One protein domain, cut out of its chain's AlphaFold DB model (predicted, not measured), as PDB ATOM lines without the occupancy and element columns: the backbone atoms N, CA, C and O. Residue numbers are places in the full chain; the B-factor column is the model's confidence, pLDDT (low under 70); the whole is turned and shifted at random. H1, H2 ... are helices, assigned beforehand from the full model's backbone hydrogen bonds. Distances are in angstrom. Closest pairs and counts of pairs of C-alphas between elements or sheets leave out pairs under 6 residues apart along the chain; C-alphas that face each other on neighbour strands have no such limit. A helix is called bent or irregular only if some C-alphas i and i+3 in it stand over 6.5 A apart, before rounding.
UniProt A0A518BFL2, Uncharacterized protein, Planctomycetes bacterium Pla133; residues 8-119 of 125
ATOM      1  N   GLU A   8     155.409 183.268 136.579       91.94
ATOM      2  CA  GLU A   8     155.310 183.826 135.231       91.94
ATOM      3  C   GLU A   8     156.386 183.235 134.315       91.94
ATOM      4  O   GLU A   8     156.071 182.699 133.252       91.94
ATOM      5  N   THR A   9     157.640 183.225 134.768       93.50
ATOM      6  CA  THR A   9     158.779 182.646 134.042       93.50
ATOM      7  C   THR A   9     158.551 181.166 133.743       93.50
ATOM      8  O   THR A   9     158.837 180.685 132.641       93.50
ATOM      9  N   LEU A  10     158.007 180.423 134.710       94.31
ATOM     10  CA  LEU A  10     157.689 179.013 134.534       94.31
ATOM     11  C   LEU A  10     156.569 178.809 133.504       94.31
ATOM     12  O   LEU A  10     156.732 177.992 132.599       94.31
ATOM     13  N   ARG A  11     155.476 179.584 133.572       94.12
ATOM     14  CA  ARG A  11     154.393 179.542 132.569       94.12
ATOM     15  C   ARG A  11     154.910 179.854 131.165       94.12
ATOM     16  O   ARG A  11     154.605 179.116 130.234       94.12
ATOM     17  N   GLN A  12     155.740 180.884 131.012       93.44
ATOM     18  CA  GLN A  12     156.348 181.248 129.724       93.44
ATOM     19  C   GLN A  12     157.258 180.136 129.183       93.44
ATOM     20  O   GLN A  12     157.208 179.810 127.995       93.44
ATOM     21  N   THR A  13     158.047 179.502 130.054       94.19
ATOM     22  CA  THR A  13     158.889 178.353 129.682       94.19
ATOM     23  C   THR A  13     158.039 177.201 129.144       94.19
ATOM     24  O   THR A  13     158.351 176.638 128.093       94.19
ATOM     25  N   ILE A  14     156.941 176.874 129.832       95.12
ATOM     26  CA  ILE A  14     156.018 175.797 129.449       95.12
ATOM     27  C   ILE A  14     155.252 176.149 128.166       95.12
ATOM     28  O   ILE A  14     155.048 175.284 127.314       95.12
ATOM     29  N   ALA A  15     154.879 177.414 127.972       93.31
ATOM     30  CA  ALA A  15     154.246 177.881 126.740       93.31
ATOM     31  C   ALA A  15     155.160 177.713 125.509       93.31
ATOM     32  O   ALA A  15     154.671 177.494 124.404       93.31
ATOM     33  N   GLY A  16     156.485 177.753 125.698       94.31
ATOM     34  CA  GLY A  16     157.474 177.460 124.654       94.31
ATOM     35  C   GLY A  16     157.672 175.966 124.352       94.31
ATOM     36  O   GLY A  16     158.433 175.613 123.444       94.31
ATOM     37  N   PHE A  17     157.038 175.068 125.110       96.62
ATOM     38  CA  PHE A  17     157.065 173.637 124.826       96.62
ATOM     39  C   PHE A  17     156.035 173.287 123.751       96.62
ATOM     40  O   PHE A  17     154.913 173.778 123.752       96.62
ATOM     41  N   ASP A  18     156.415 172.391 122.841       95.81
ATOM     42  CA  ASP A  18     155.453 171.766 121.935       95.81
ATOM     43  C   ASP A  18     154.497 170.827 122.693       95.81
ATOM     44  O   ASP A  18     154.689 170.506 123.870       95.81
ATOM     45  N   SER A  19     153.459 170.357 121.994       94.75
ATOM     46  CA  SER A  19     152.437 169.488 122.587       94.75
ATOM     47  C   SER A  19     153.027 168.216 123.203       94.75
ATOM     48  O   SER A  19     152.574 167.785 124.263       94.75
ATOM     49  N   THR A  20     154.055 167.626 122.586       97.00
ATOM     50  CA  THR A  20     154.689 166.406 123.097       97.00
ATOM     51  C   THR A  20     155.383 166.691 124.421       97.00
ATOM     52  O   THR A  20     155.103 166.019 125.413       97.00
ATOM     53  N   ARG A  21     156.219 167.732 124.491       97.50
ATOM     54  CA  ARG A  21     156.890 168.140 125.732       97.50
ATOM     55  C   ARG A  21     155.898 168.514 126.833       97.50
ATOM     56  O   ARG A  21     156.117 168.118 127.975       97.50
ATOM     57  N   GLN A  22     154.796 169.195 126.514       96.81
ATOM     58  CA  GLN A  22     153.751 169.511 127.498       96.81
ATOM     59  C   GLN A  22     153.048 168.254 128.038       96.81
ATOM     60  O   GLN A  22     152.834 168.151 129.246       96.81
ATOM     61  N   LYS A  23     152.745 167.264 127.183       97.19
ATOM     62  CA  LYS A  23     152.184 165.969 127.616       97.19
ATOM     63  C   LYS A  23     153.139 165.230 128.556       97.19
ATOM     64  O   LYS A  23     152.708 164.742 129.600       97.19
ATOM     65  N   VAL A  24     154.428 165.172 128.209       98.25
ATOM     66  CA  VAL A  24     155.444 164.518 129.049       98.25
ATOM     67  C   VAL A  24     155.599 165.249 130.381       98.25
ATOM     68  O   VAL A  24     155.576 164.603 131.425       98.25
ATOM     69  N   LEU A  25     155.688 166.581 130.357       98.06
ATOM     70  CA  LEU A  25     155.736 167.422 131.553       98.06
ATOM     71  C   LEU A  25     154.553 167.138 132.488       98.06
ATOM     72  O   LEU A  25     154.764 166.839 133.660       98.06
ATOM     73  N   GLY A  26     153.322 167.187 131.970       97.06
ATOM     74  CA  GLY A  26     152.120 166.926 132.762       97.06
ATOM     75  C   GLY A  26     152.125 165.524 133.371       97.06
ATOM     76  O   GLY A  26     151.876 165.370 134.564       97.06
ATOM     77  N   GLY A  27     152.488 164.509 132.585       97.38
ATOM     78  CA  GLY A  27     152.621 163.136 133.073       97.38
ATOM     79  C   GLY A  27     153.656 162.992 134.192       97.38
ATOM     80  O   GLY A  27     153.371 162.365 135.211       97.38
ATOM     81  N   MET A  28     154.824 163.623 134.043       98.12
ATOM     82  CA  MET A  28     155.870 163.614 135.070       98.12
ATOM     83  C   MET A  28     155.413 164.301 136.354       98.12
ATOM     84  O   MET A  28     155.582 163.742 137.433       98.12
ATOM     85  N   VAL A  29     154.787 165.473 136.252       97.81
ATOM     86  CA  VAL A  29     154.266 166.207 137.413       97.81
ATOM     87  C   VAL A  29     153.225 165.379 138.166       97.81
ATOM     88  O   VAL A  29     153.304 165.257 139.386       97.81
ATOM     89  N   LEU A  30     152.285 164.742 137.461       97.38
ATOM     90  CA  LEU A  30     151.287 163.876 138.097       97.38
ATOM     91  C   LEU A  30     151.922 162.640 138.749       97.38
ATOM     92  O   LEU A  30     151.509 162.246 139.840       97.38
ATOM     93  N   ALA A  31     152.948 162.049 138.130       97.06
ATOM     94  CA  ALA A  31     153.694 160.944 138.730       97.06
ATOM     95  C   ALA A  31     154.401 161.375 140.026       97.06
ATOM     96  O   ALA A  31     154.333 160.657 141.024       97.06
ATOM     97  N   MET A  32     155.020 162.562 140.030       97.19
ATOM     98  CA  MET A  32     155.676 163.156 141.201       97.19
ATOM     99  C   MET A  32     154.681 163.455 142.328       97.19
ATOM    100  O   MET A  32     154.966 163.172 143.484       97.19
ATOM    101  N   ILE A  33     153.488 163.964 142.007       96.62
ATOM    102  CA  ILE A  33     152.419 164.193 142.993       96.62
ATOM    103  C   ILE A  33     151.921 162.871 143.587       96.62
ATOM    104  O   ILE A  33     151.634 162.799 144.780       96.62
ATOM    105  N   ASN A  34     151.812 161.821 142.769       96.19
ATOM    106  CA  ASN A  34     151.341 160.516 143.221       96.19
ATOM    107  C   ASN A  34     152.369 159.784 144.105       96.19
ATOM    108  O   ASN A  34     151.981 159.059 145.017       96.19
ATOM    109  N   GLN A  35     153.665 159.941 143.820       96.25
ATOM    110  CA  GLN A  35     154.765 159.287 144.541       96.25
ATOM    111  C   GLN A  35     155.902 160.280 144.849       96.25
ATOM    112  O   GLN A  35     156.996 160.159 144.295       96.25
ATOM    113  N   PRO A  36     155.678 161.261 145.741       94.19
ATOM    114  CA  PRO A  36     156.647 162.328 145.997       94.19
ATOM    115  C   PRO A  36     157.957 161.813 146.604       94.19
ATOM    116  O   PRO A  36     159.022 162.354 146.316       94.19
ATOM    117  N   ASP A  37     157.915 160.727 147.378       94.75
ATOM    118  CA  ASP A  37     159.112 160.132 147.985       94.75
ATOM    119  C   ASP A  37     160.059 159.508 146.943       94.75
ATOM    120  O   ASP A  37     161.271 159.449 147.156       94.75
ATOM    121  N   ALA A  38     159.530 159.090 145.786       95.06
ATOM    122  CA  ALA A  38     160.302 158.465 144.711       95.06
ATOM    123  C   ALA A  38     161.082 159.478 143.852       95.06
ATOM    124  O   ALA A  38     161.951 159.093 143.079       95.06
ATOM    125  N   ILE A  39     160.835 160.782 144.015       94.00
ATOM    126  CA  ILE A  39     161.525 161.857 143.283       94.00
ATOM    127  C   ILE A  39     163.051 161.804 143.455       94.00
ATOM    128  O   ILE A  39     163.794 162.216 142.568       94.00
ATOM    129  N   GLN A  40     163.539 161.314 144.594       93.00
ATOM    130  CA  GLN A  40     164.978 161.218 144.852       93.00
ATOM    131  C   GLN A  40     165.635 160.042 144.111       93.00
ATOM    132  O   GLN A  40     166.864 159.999 143.991       93.00
ATOM    133  N   ASP A  41     164.833 159.109 143.597       96.81
ATOM    134  CA  ASP A  41     165.288 157.959 142.835       96.81
ATOM    135  C   ASP A  41     165.463 158.324 141.351       96.81
ATOM    136  O   ASP A  41     164.524 158.611 140.605       96.81
ATOM    137  N   ARG A  42     166.724 158.307 140.911       93.94
ATOM    138  CA  ARG A  42     167.103 158.628 139.532       93.94
ATOM    139  C   ARG A  42     166.622 157.586 138.530       93.94
ATOM    140  O   ARG A  42     166.378 157.948 137.377       93.94
ATOM    141  N   GLU A  43     166.543 156.324 138.937       96.56
ATOM    142  CA  GLU A  43     166.048 155.245 138.086       96.56
ATOM    143  C   GLU A  43     164.554 155.447 137.854       96.56
ATOM    144  O   GLU A  43     164.137 155.579 136.704       96.56
ATOM    145  N   TRP A  44     163.793 155.669 138.930       97.19
ATOM    146  CA  TRP A  44     162.365 155.985 138.857       97.19
ATOM    147  C   TRP A  44     162.063 157.189 137.949       97.19
ATOM    148  O   TRP A  44     161.178 157.123 137.094       97.19
ATOM    149  N   LEU A  45     162.829 158.283 138.070       96.31
ATOM    150  CA  LEU A  45     162.670 159.457 137.199       96.31
ATOM    151  C   LEU A  45     162.954 159.144 135.728       96.31
ATOM    152  O   LEU A  45     162.249 159.634 134.845       96.31
ATOM    153  N   SER A  46     164.002 158.365 135.465       96.00
ATOM    154  CA  SER A  46     164.420 158.023 134.103       96.00
ATOM    155  C   SER A  46     163.403 157.101 133.433       96.00
ATOM    156  O   SER A  46     163.036 157.326 132.278       96.00
ATOM    157  N   GLU A  47     162.902 156.105 134.165       96.81
ATOM    158  CA  GLU A  47     161.839 155.208 133.713       96.81
ATOM    159  C   GLU A  47     160.529 155.962 133.478       96.81
ATOM    160  O   GLU A  47     159.905 155.807 132.426       96.81
ATOM    161  N   GLY A  48     160.141 156.828 134.419       97.12
ATOM    162  CA  GLY A  48     158.965 157.682 134.294       97.12
ATOM    163  C   GLY A  48     159.039 158.569 133.054       97.12
ATOM    164  O   GLY A  48     158.097 158.594 132.259       97.12
ATOM    165  N   LEU A  49     160.181 159.230 132.832       97.94
ATOM    166  CA  LEU A  49     160.399 160.075 131.657       97.94
ATOM    167  C   LEU A  49     160.286 159.266 130.363       97.94
ATOM    168  O   LEU A  49     159.587 159.691 129.443       97.94
ATOM    169  N   ALA A  50     160.939 158.103 130.292       97.44
ATOM    170  CA  ALA A  50     160.888 157.245 129.115       97.44
ATOM    171  C   ALA A  50     159.462 156.759 128.828       97.44
ATOM    172  O   ALA A  50     159.017 156.793 127.681       97.44
ATOM    173  N   GLN A  51     158.717 156.373 129.866       96.94
ATOM    174  CA  GLN A  51     157.336 155.929 129.728       96.94
ATOM    175  C   GLN A  51     156.410 157.065 129.267       96.94
ATOM    176  O   GLN A  51     155.572 156.859 128.387       96.94
ATOM    177  N   MET A  52     156.551 158.266 129.835       98.06
ATOM    178  CA  MET A  52     155.760 159.427 129.422       98.06
ATOM    179  C   MET A  52     156.101 159.865 127.998       98.06
ATOM    180  O   MET A  52     155.190 160.136 127.217       98.06
ATOM    181  N   ALA A  53     157.385 159.883 127.634       98.19
ATOM    182  CA  ALA A  53     157.834 160.204 126.283       98.19
ATOM    183  C   ALA A  53     157.308 159.196 125.255       98.19
ATOM    184  O   ALA A  53     156.749 159.607 124.242       98.19
ATOM    185  N   ALA A  54     157.391 157.894 125.542       98.00
ATOM    186  CA  ALA A  54     156.857 156.855 124.663       98.00
ATOM    187  C   ALA A  54     155.350 157.028 124.419       98.00
ATOM    188  O   ALA A  54     154.900 156.964 123.278       98.00
ATOM    189  N   ARG A  55     154.575 157.325 125.472       97.31
ATOM    190  CA  ARG A  55     153.133 157.599 125.349       97.31
ATOM    191  C   ARG A  55     152.844 158.885 124.578       97.31
ATOM    192  O   ARG A  55     151.940 158.903 123.752       97.31
ATOM    193  N   ALA A  56     153.591 159.956 124.835       97.25
ATOM    194  CA  ALA A  56     153.391 161.241 124.169       97.25
ATOM    195  C   ALA A  56     153.761 161.202 122.676       97.25
ATOM    196  O   ALA A  56     153.159 161.930 121.889       97.25
ATOM    197  N   LEU A  57     154.717 160.345 122.306       97.25
ATOM    198  CA  LEU A  57     155.105 160.028 120.927       97.25
ATOM    199  C   LEU A  57     154.208 158.964 120.275       97.25
ATOM    200  O   LEU A  57     154.454 158.600 119.129       97.25
ATOM    201  N   GLU A  58     153.197 158.465 120.994       97.00
ATOM    202  CA  GLU A  58     152.247 157.455 120.511       97.00
ATOM    203  C   GLU A  58     152.940 156.168 120.023       97.00
ATOM    204  O   GLU A  58     152.516 155.530 119.059       97.00
ATOM    205  N   LEU A  59     154.027 155.778 120.700       97.00
ATOM    206  CA  LEU A  59     154.750 154.550 120.385       97.00
ATOM    207  C   LEU A  59     153.909 153.316 120.752       97.00
ATOM    208  O   LEU A  59     153.171 153.344 121.741       97.00
ATOM    209  N   PRO A  60     154.033 152.212 119.994       95.00
ATOM    210  CA  PRO A  60     153.356 150.967 120.327       95.00
ATOM    211  C   PRO A  60     153.906 150.369 121.631       95.00
ATOM    212  O   PRO A  60     155.060 150.593 121.989       95.00
ATOM    213  N   ASP A  61     153.110 149.522 122.291       90.06
ATOM    214  CA  ASP A  61     153.501 148.846 123.542       90.06
ATOM    215  C   ASP A  61     154.761 147.973 123.391       90.06
ATOM    216  O   ASP A  61     155.517 147.783 124.344       90.06
ATOM    217  N   ALA A  62     154.994 147.450 122.184       92.94
ATOM    218  CA  ALA A  62     156.190 146.704 121.808       92.94
ATOM    219  C   ALA A  62     156.943 147.457 120.693       92.94
ATOM    220  O   ALA A  62     156.767 147.135 119.513       92.94
ATOM    221  N   PRO A  63     157.747 148.481 121.038       93.31
ATOM    222  CA  PRO A  63     158.483 149.274 120.060       93.31
ATOM    223  C   PRO A  63     159.572 148.443 119.377       93.31
ATOM    224  O   PRO A  63     160.286 147.664 120.015       93.31
ATOM    225  N   GLY A  64     159.707 148.620 118.064       96.75
ATOM    226  CA  GLY A  64     160.821 148.083 117.301       96.75
ATOM    227  C   GLY A  64     162.074 148.957 117.434       96.75
ATOM    228  O   GLY A  64     162.080 149.980 118.123       96.75
ATOM    229  N   PRO A  65     163.172 148.585 116.753       97.62
ATOM    230  CA  PRO A  65     164.426 149.333 116.820       97.62
ATOM    231  C   PRO A  65     164.310 150.802 116.386       97.62
ATOM    232  O   PRO A  65     164.998 151.656 116.938       97.62
ATOM    233  N   ALA A  66     163.445 151.106 115.412       97.12
ATOM    234  CA  ALA A  66     163.258 152.469 114.915       97.12
ATOM    235  C   ALA A  66     162.530 153.352 115.940       97.12
ATOM    236  O   ALA A  66     162.956 154.478 116.195       97.12
ATOM    237  N   GLU A  67     161.476 152.831 116.570       97.88
ATOM    238  CA  GLU A  67     160.735 153.523 117.626       97.88
ATOM    239  C   GLU A  67     161.606 153.741 118.869       97.88
ATOM    240  O   GLU A  67     161.543 154.800 119.493       97.88
ATOM    241  N   LEU A  68     162.463 152.772 119.206       97.75
ATOM    242  CA  LEU A  68     163.426 152.910 120.299       97.75
ATOM    243  C   LEU A  68     164.476 153.993 120.021       97.75
ATOM    244  O   LEU A  68     164.816 154.747 120.932       97.75
ATOM    245  N   GLU A  69     164.970 154.110 118.786       98.06
ATOM    246  CA  GLU A  69     165.909 155.182 118.439       98.06
ATOM    247  C   GLU A  69     165.222 156.552 118.445       98.06
ATOM    248  O   GLU A  69     165.797 157.515 118.950       98.06
ATOM    249  N   LEU A  70     163.972 156.637 117.970       97.88
ATOM    250  CA  LEU A  70     163.164 157.854 118.068       97.88
ATOM    251  C   LEU A  70     162.981 158.285 119.530       97.88
ATOM    252  O   LEU A  70     163.231 159.443 119.867       97.88
ATOM    253  N   LEU A  71     162.602 157.350 120.407       98.12
ATOM    254  CA  LEU A  71     162.458 157.604 121.840       98.12
ATOM    255  C   LEU A  71     163.775 158.081 122.459       98.12
ATOM    256  O   LEU A  71     163.801 159.066 123.197       98.12
ATOM    257  N   ARG A  72     164.880 157.397 122.146       98.12
ATOM    258  CA  ARG A  72     166.215 157.737 122.640       98.12
ATOM    259  C   ARG A  72     166.636 159.137 122.203       98.12
ATOM    260  O   ARG A  72     167.114 159.902 123.041       98.12
ATOM    261  N   ALA A  73     166.461 159.470 120.925       98.25
ATOM    262  CA  ALA A  73     166.783 160.787 120.386       98.25
ATOM    263  C   ALA A  73     165.977 161.880 121.099       98.25
ATOM    264  O   ALA A  73     166.559 162.838 121.605       98.25
ATOM    265  N   TRP A  74     164.665 161.671 121.240       98.31
ATOM    266  CA  TRP A  74     163.777 162.609 121.923       98.31
ATOM    267  C   TRP A  74     164.182 162.828 123.387       98.31
ATOM    268  O   TRP A  74     164.295 163.965 123.843       98.31
ATOM    269  N   ILE A  75     164.455 161.751 124.134       98.06
ATOM    270  CA  ILE A  75     164.881 161.849 125.538       98.06
ATOM    271  C   ILE A  75     166.193 162.623 125.642       98.06
ATOM    272  O   ILE A  75     166.296 163.515 126.477       98.06
ATOM    273  N   LEU A  76     167.196 162.309 124.816       97.69
ATOM    274  CA  LEU A  76     168.488 162.998 124.861       97.69
ATOM    275  C   LEU A  76     168.361 164.496 124.571       97.69
ATOM    276  O   LEU A  76     169.063 165.288 125.196       97.69
ATOM    277  N   GLU A  77     167.469 164.872 123.659       98.25
ATOM    278  CA  GLU A  77     167.245 166.265 123.279       98.25
ATOM    279  C   GLU A  77     166.462 167.054 124.339       98.25
ATOM    280  O   GLU A  77     166.744 168.230 124.573       98.25
ATOM    281  N   HIS A  78     165.489 166.426 125.005       98.06
ATOM    282  CA  HIS A  78     164.498 167.158 125.800       98.06
ATOM    283  C   HIS A  78     164.518 166.876 127.305       98.06
ATOM    284  O   HIS A  78     163.872 167.616 128.053       98.06
ATOM    285  N   ARG A  79     165.249 165.854 127.778       96.62
ATOM    286  CA  ARG A  79     165.207 165.405 129.184       96.62
ATOM    287  C   ARG A  79     165.397 166.529 130.197       96.62
ATOM    288  O   ARG A  79     164.612 166.638 131.131       96.62
ATOM    289  N   ASP A  80     166.410 167.371 130.006       96.50
ATOM    290  CA  ASP A  80     166.820 168.339 131.019       96.50
ATOM    291  C   ASP A  80     165.770 169.451 131.105       96.50
ATOM    292  O   ASP A  80     165.341 169.818 132.195       96.50
ATOM    293  N   ALA A  81     165.278 169.925 129.956       96.44
ATOM    294  CA  ALA A  81     164.223 170.932 129.902       96.44
ATOM    295  C   ALA A  81     162.927 170.433 130.558       96.44
ATOM    296  O   ALA A  81     162.339 171.137 131.380       96.44
ATOM    297  N   VAL A  82     162.495 169.213 130.228       97.44
ATOM    298  CA  VAL A  82     161.235 168.654 130.734       97.44
ATOM    299  C   VAL A  82     161.321 168.325 132.222       97.44
ATOM    300  O   VAL A  82     160.416 168.694 132.965       97.44
ATOM    301  N   LEU A  83     162.398 167.679 132.681       96.75
ATOM    302  CA  LEU A  83     162.553 167.336 134.097       96.75
ATOM    303  C   LEU A  83     162.705 168.583 134.969       96.75
ATOM    304  O   LEU A  83     162.072 168.657 136.018       96.75
ATOM    305  N   ASN A  84     163.476 169.583 134.533       96.25
ATOM    306  CA  ASN A  84     163.618 170.827 135.289       96.25
ATOM    307  C   ASN A  84     162.282 171.572 135.399       96.25
ATOM    308  O   ASN A  84     161.937 172.040 136.483       96.25
ATOM    309  N   ALA A  85     161.502 171.635 134.314       96.94
ATOM    310  CA  ALA A  85     160.161 172.211 134.352       96.94
ATOM    311  C   ALA A  85     159.216 171.397 135.252       96.94
ATOM    312  O   ALA A  85     158.476 171.983 136.035       96.94
ATOM    313  N   ALA A  86     159.272 170.061 135.202       97.31
ATOM    314  CA  ALA A  86     158.447 169.194 136.045       97.31
ATOM    315  C   ALA A  86     158.746 169.400 137.533       97.31
ATOM    316  O   ALA A  86     157.822 169.577 138.326       97.31
ATOM    317  N   PHE A  87     160.028 169.462 137.901       96.56
ATOM    318  CA  PHE A  87     160.438 169.782 139.265       96.56
ATOM    319  C   PHE A  87     160.006 171.173 139.689       96.56
ATOM    320  O   PHE A  87     159.503 171.337 140.799       96.56
ATOM    321  N   ALA A  88     160.172 172.160 138.809       96.81
ATOM    322  CA  ALA A  88     159.775 173.522 139.111       96.81
ATOM    323  C   ALA A  88     158.268 173.619 139.383       96.81
ATOM    324  O   ALA A  88     157.870 174.187 140.398       96.81
ATOM    325  N   VAL A  89     157.441 172.992 138.538       97.31
ATOM    326  CA  VAL A  89     155.985 172.925 138.734       97.31
ATOM    327  C   VAL A  89     155.648 172.196 140.027       97.31
ATOM    328  O   VAL A  89     154.844 172.701 140.806       97.31
ATOM    329  N   PHE A  90     156.259 171.040 140.292       96.44
ATOM    330  CA  PHE A  90     155.988 170.257 141.498       96.44
ATOM    331  C   PHE A  90     156.274 171.054 142.781       96.44
ATOM    332  O   PHE A  90     155.402 171.175 143.642       96.44
ATOM    333  N   VAL A  91     157.467 171.647 142.881       95.50
ATOM    334  CA  VAL A  91     157.878 172.449 144.044       95.50
ATOM    335  C   VAL A  91     156.995 173.684 144.183       95.50
ATOM    336  O   VAL A  91     156.478 173.946 145.266       95.50
ATOM    337  N   ARG A  92     156.759 174.416 143.089       95.12
ATOM    338  CA  ARG A  92     155.967 175.646 143.134       95.12
ATOM    339  C   ARG A  92     154.508 175.386 143.497       95.12
ATOM    340  O   ARG A  92     153.929 176.136 144.270       95.12
ATOM    341  N   SER A  93     153.934 174.291 143.008       94.69
ATOM    342  CA  SER A  93     152.578 173.883 143.387       94.69
ATOM    343  C   SER A  93     152.487 173.573 144.880       94.69
ATOM    344  O   SER A  93     151.494 173.914 145.516       94.69
ATOM    345  N   ALA A  94     153.523 172.961 145.462       93.31
ATOM    346  CA  ALA A  94     153.582 172.734 146.903       93.31
ATOM    347  C   ALA A  94     153.673 174.056 147.690       93.31
ATOM    348  O   ALA A  94     152.949 174.216 148.674       93.31
ATOM    349  N   GLU A  95     154.492 175.012 147.232       93.50
ATOM    350  CA  GLU A  95     154.567 176.366 147.806       93.50
ATOM    351  C   GLU A  95     153.203 177.069 147.750       93.50
ATOM    352  O   GLU A  95     152.733 177.572 148.768       93.50
ATOM    353  N   ASP A  96     152.519 177.029 146.604       92.62
ATOM    354  CA  ASP A  96     151.201 177.646 146.415       92.62
ATOM    355  C   ASP A  96     150.148 177.070 147.375       92.62
ATOM    356  O   ASP A  96     149.371 177.806 147.986       92.62
ATOM    357  N   ILE A  97     150.124 175.743 147.537       93.12
ATOM    358  CA  ILE A  97     149.198 175.051 148.446       93.12
ATOM    359  C   ILE A  97     149.494 175.420 149.904       93.12
ATOM    360  O   ILE A  97     148.567 175.615 150.697       93.12
ATOM    361  N   GLN A  98     150.776 175.521 150.262       92.56
ATOM    362  CA  GLN A  98     151.205 175.922 151.596       92.56
ATOM    363  C   GLN A  98     150.840 177.384 151.890       92.56
ATOM    364  O   GLN A  98     150.279 177.660 152.951       92.56
ATOM    365  N   GLU A  99     151.101 178.305 150.958       91.19
ATOM    366  CA  GLU A  99     150.736 179.727 151.058       91.19
ATOM    367  C   GLU A  99     149.219 179.919 151.188       91.19
ATOM    368  O   GLU A  99     148.762 180.763 151.959       91.19
ATOM    369  N   ALA A 100     148.430 179.094 150.496       89.75
ATOM    370  CA  ALA A 100     146.973 179.096 150.590       89.75
ATOM    371  C   ALA A 100     146.427 178.487 151.899       89.75
ATOM    372  O   ALA A 100     145.214 178.485 152.110       89.75
ATOM    373  N   GLY A 101     147.285 177.936 152.769       88.00
ATOM    374  CA  GLY A 101     146.862 177.241 153.988       88.00
ATOM    375  C   GLY A 101     146.071 175.955 153.713       88.00
ATOM    376  O   GLY A 101     145.295 175.517 154.559       88.00
ATOM    377  N   ALA A 102     146.248 175.346 152.537       85.19
ATOM    378  CA  ALA A 102     145.432 174.241 152.032       85.19
ATOM    379  C   ALA A 102     146.089 172.855 152.202       85.19
ATOM    380  O   ALA A 102     145.749 171.909 151.490       85.19
ATOM    381  N   LEU A 103     147.036 172.729 153.139       82.12
ATOM    382  CA  LEU A 103     147.722 171.463 153.425       82.12
ATOM    383  C   LEU A 103     146.817 170.450 154.141       82.12
ATOM    384  O   LEU A 103     146.970 169.241 153.960       82.12
ATOM    385  N   GLU A 104     145.870 170.920 154.952       85.69
ATOM    386  CA  GLU A 104     144.947 170.040 155.664       85.69
ATOM    387  C   GLU A 104     143.926 169.431 154.688       85.69
ATOM    388  O   GLU A 104     143.212 170.134 153.969       85.69
ATOM    389  N   GLY A 105     143.881 168.097 154.628       83.00
ATOM    390  CA  GLY A 105     143.062 167.385 153.646       83.00
ATOM    391  C   GLY A 105     143.575 167.525 152.209       83.00
ATOM    392  O   GLY A 105     142.771 167.518 151.272       83.00
ATOM    393  N   LEU A 106     144.891 167.684 152.018       90.31
ATOM    394  CA  LEU A 106     145.503 167.652 150.694       90.31
ATOM    395  C   LEU A 106     145.258 166.289 150.031       90.31
ATOM    396  O   LEU A 106     145.649 165.243 150.546       90.31
ATOM    397  N   THR A 107     144.601 166.314 148.874       93.81
ATOM    398  CA  THR A 107     144.335 165.134 148.047       93.81
ATOM    399  C   THR A 107     145.143 165.196 146.759       93.81
ATOM    400  O   THR A 107     145.554 166.272 146.321       93.81
ATOM    401  N   PHE A 108     145.303 164.042 146.107       93.44
ATOM    402  CA  PHE A 108     145.886 163.966 144.768       93.44
ATOM    403  C   PHE A 108     145.188 164.914 143.780       93.44
ATOM    404  O   PHE A 108     145.856 165.621 143.032       93.44
ATOM    405  N   GLU A 109     143.854 164.976 143.806       93.81
ATOM    406  CA  GLU A 109     143.059 165.850 142.933       93.81
ATOM    407  C   GLU A 109     143.388 167.332 143.150       93.81
ATOM    408  O   GLU A 109     143.638 168.054 142.188       93.81
ATOM    409  N   ARG A 110     143.463 167.780 144.411       92.44
ATOM    410  CA  ARG A 110     143.810 169.169 144.745       92.44
ATOM    411  C   ARG A 110     145.239 169.520 144.350       92.44
ATOM    412  O   ARG A 110     145.461 170.576 143.765       92.44
ATOM    413  N   ALA A 111     146.188 168.632 144.636       94.69
ATOM    414  CA  ALA A 111     147.582 168.824 144.248       94.69
ATOM    415  C   ALA A 111     147.735 168.880 142.720       94.69
ATOM    416  O   ALA A 111     148.415 169.755 142.188       94.69
ATOM    417  N   SER A 112     147.036 167.993 142.008       95.00
ATOM    418  CA  SER A 112     147.020 167.967 140.544       95.00
ATOM    419  C   SER A 112     146.407 169.240 139.971       95.00
ATOM    420  O   SER A 112     146.972 169.823 139.054       95.00
ATOM    421  N   ALA A 113     145.287 169.714 140.527       93.19
ATOM    422  CA  ALA A 113     144.651 170.953 140.093       93.19
ATOM    423  C   ALA A 113     145.582 172.162 140.258       93.19
ATOM    424  O   ALA A 113     145.705 172.953 139.328       93.19
ATOM    425  N   ALA A 114     146.284 172.269 141.393       93.44
ATOM    426  CA  ALA A 114     147.265 173.331 141.621       93.44
ATOM    427  C   ALA A 114     148.395 173.303 140.578       93.44
ATOM    428  O   ALA A 114     148.764 174.340 140.033       93.44
ATOM    429  N   ALA A 115     148.885 172.113 140.234       95.06
ATOM    430  CA  ALA A 115     149.943 171.964 139.246       95.06
ATOM    431  C   ALA A 115     149.488 172.228 137.805       95.06
ATOM    432  O   ALA A 115     150.214 172.840 137.022       95.06
ATOM    433  N   LEU A 116     148.269 171.820 137.449       91.75
ATOM    434  CA  LEU A 116     147.718 172.016 136.108       91.75
ATOM    435  C   LEU A 116     147.496 173.491 135.761       91.75
ATOM    436  O   LEU A 116     147.502 173.829 134.579       91.75
ATOM    437  N   VAL A 117     147.385 174.381 136.754       92.50
ATOM    438  CA  VAL A 117     147.343 175.833 136.515       92.50
ATOM    439  C   VAL A 117     148.562 176.291 135.711       92.50
ATOM    440  O   VAL A 117     148.405 177.134 134.832       92.50
ATOM    441  N   TYR A 118     149.747 175.712 135.933       93.12
ATOM    442  CA  TYR A 118     150.977 176.051 135.202       93.12
ATOM    443  C   TYR A 118     150.985 175.590 133.741       93.12
ATOM    444  O   TYR A 118     151.740 176.134 132.940       93.12
ATOM    445  N   LEU A 119     150.166 174.590 133.402       88.62
ATOM    446  CA  LEU A 119     150.057 174.029 132.054       88.62
ATOM    447  C   LEU A 119     148.867 174.608 131.276       88.62
ATOM    448  O   LEU A 119     148.786 174.424 130.063       88.62
TER     449      LEU A 119
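Overview. This is residues 8 to 119 of the 125 residues of an uncharacterized protein of Planctomycetes bacterium Pla133 (UniProt A0A518BFL2). A long bent helix, H5, makes the length of the domain, and H2 sits in the middle, crossing its arm H5b and packed between H5b, H4 and H6. H4 also crosses the other arm, H5a, while H1 packs on H5b. The printed part has 112 residues, six named helices in the order H1 to H6 and no named strand, class all helix. It is compact, with a radius of gyration of the C-alphas of 14.7 A, and spans 50 by 27 by 21 A.

Arrangement. H1, residues 8 to 15, touches residues 85 to 89 of H5b, residues 80 to 99, the C-alphas of Leu 10 and Ala 85 being closest at 7.2 A. H2, residues 19 to 34, touches H5b at a steep tilt of 48 degrees, the same way, closest at Val 29 and Ala 86, C-alphas 5.3 A apart. H2 touches H4, residues 42 to 56, at 43 degrees, a steep tilt, opposite ways, closest at the C-alphas of Val 24 and Met 52, 5.1 A. H3, residues 36 to 40, is only just irregular, C-alphas 37 and 40 being 6.7 A apart; H3 and H4 only just touch, only at the corner, with 3 pairs of C-alphas within 8 A, the closest Ile 39 and Leu 45 at 6.6 A. H5a, residues 65 to 77, touches H4, the C-alphas of Ala 54 and Leu 71 being closest at 6.3 A. H6, residues 108 to 116, touches H5b, closest at the C-alphas of Ser 93 and Ala 115, 5.3 A, and H2, closest at those of Leu 30 and Ser 112, 6.4 A. Every O i to N i+4 pair is within hydrogen-bond range in H1, H2, H4, H5a, H5b and H6; H3 has 0 of 1, and 1 of 2 O i to N i+3 pairs.

Along the chain. H1 begins at C-alpha 8 (155.310, 183.826, 135.231). H2 is 22.5 A long and H4 20.8 A. H5, residues 65 to 99, was assigned as one helix by its hydrogen bonds but is bent, C-alphas 77 and 80 being 8.0 A apart; H5a, 18.3 A, and H5b, 28.1 A, stand at a steep tilt of 59 degrees. H6 ends at C-alpha 116 (147.718, 172.016, 136.108).

Size, cuts and confidence. The C-alphas farthest apart are those of Pro 65 and Gly 101, 49.7 A. The printed part has no cut and no long link, and no printed residue is under 70 in pLDDT.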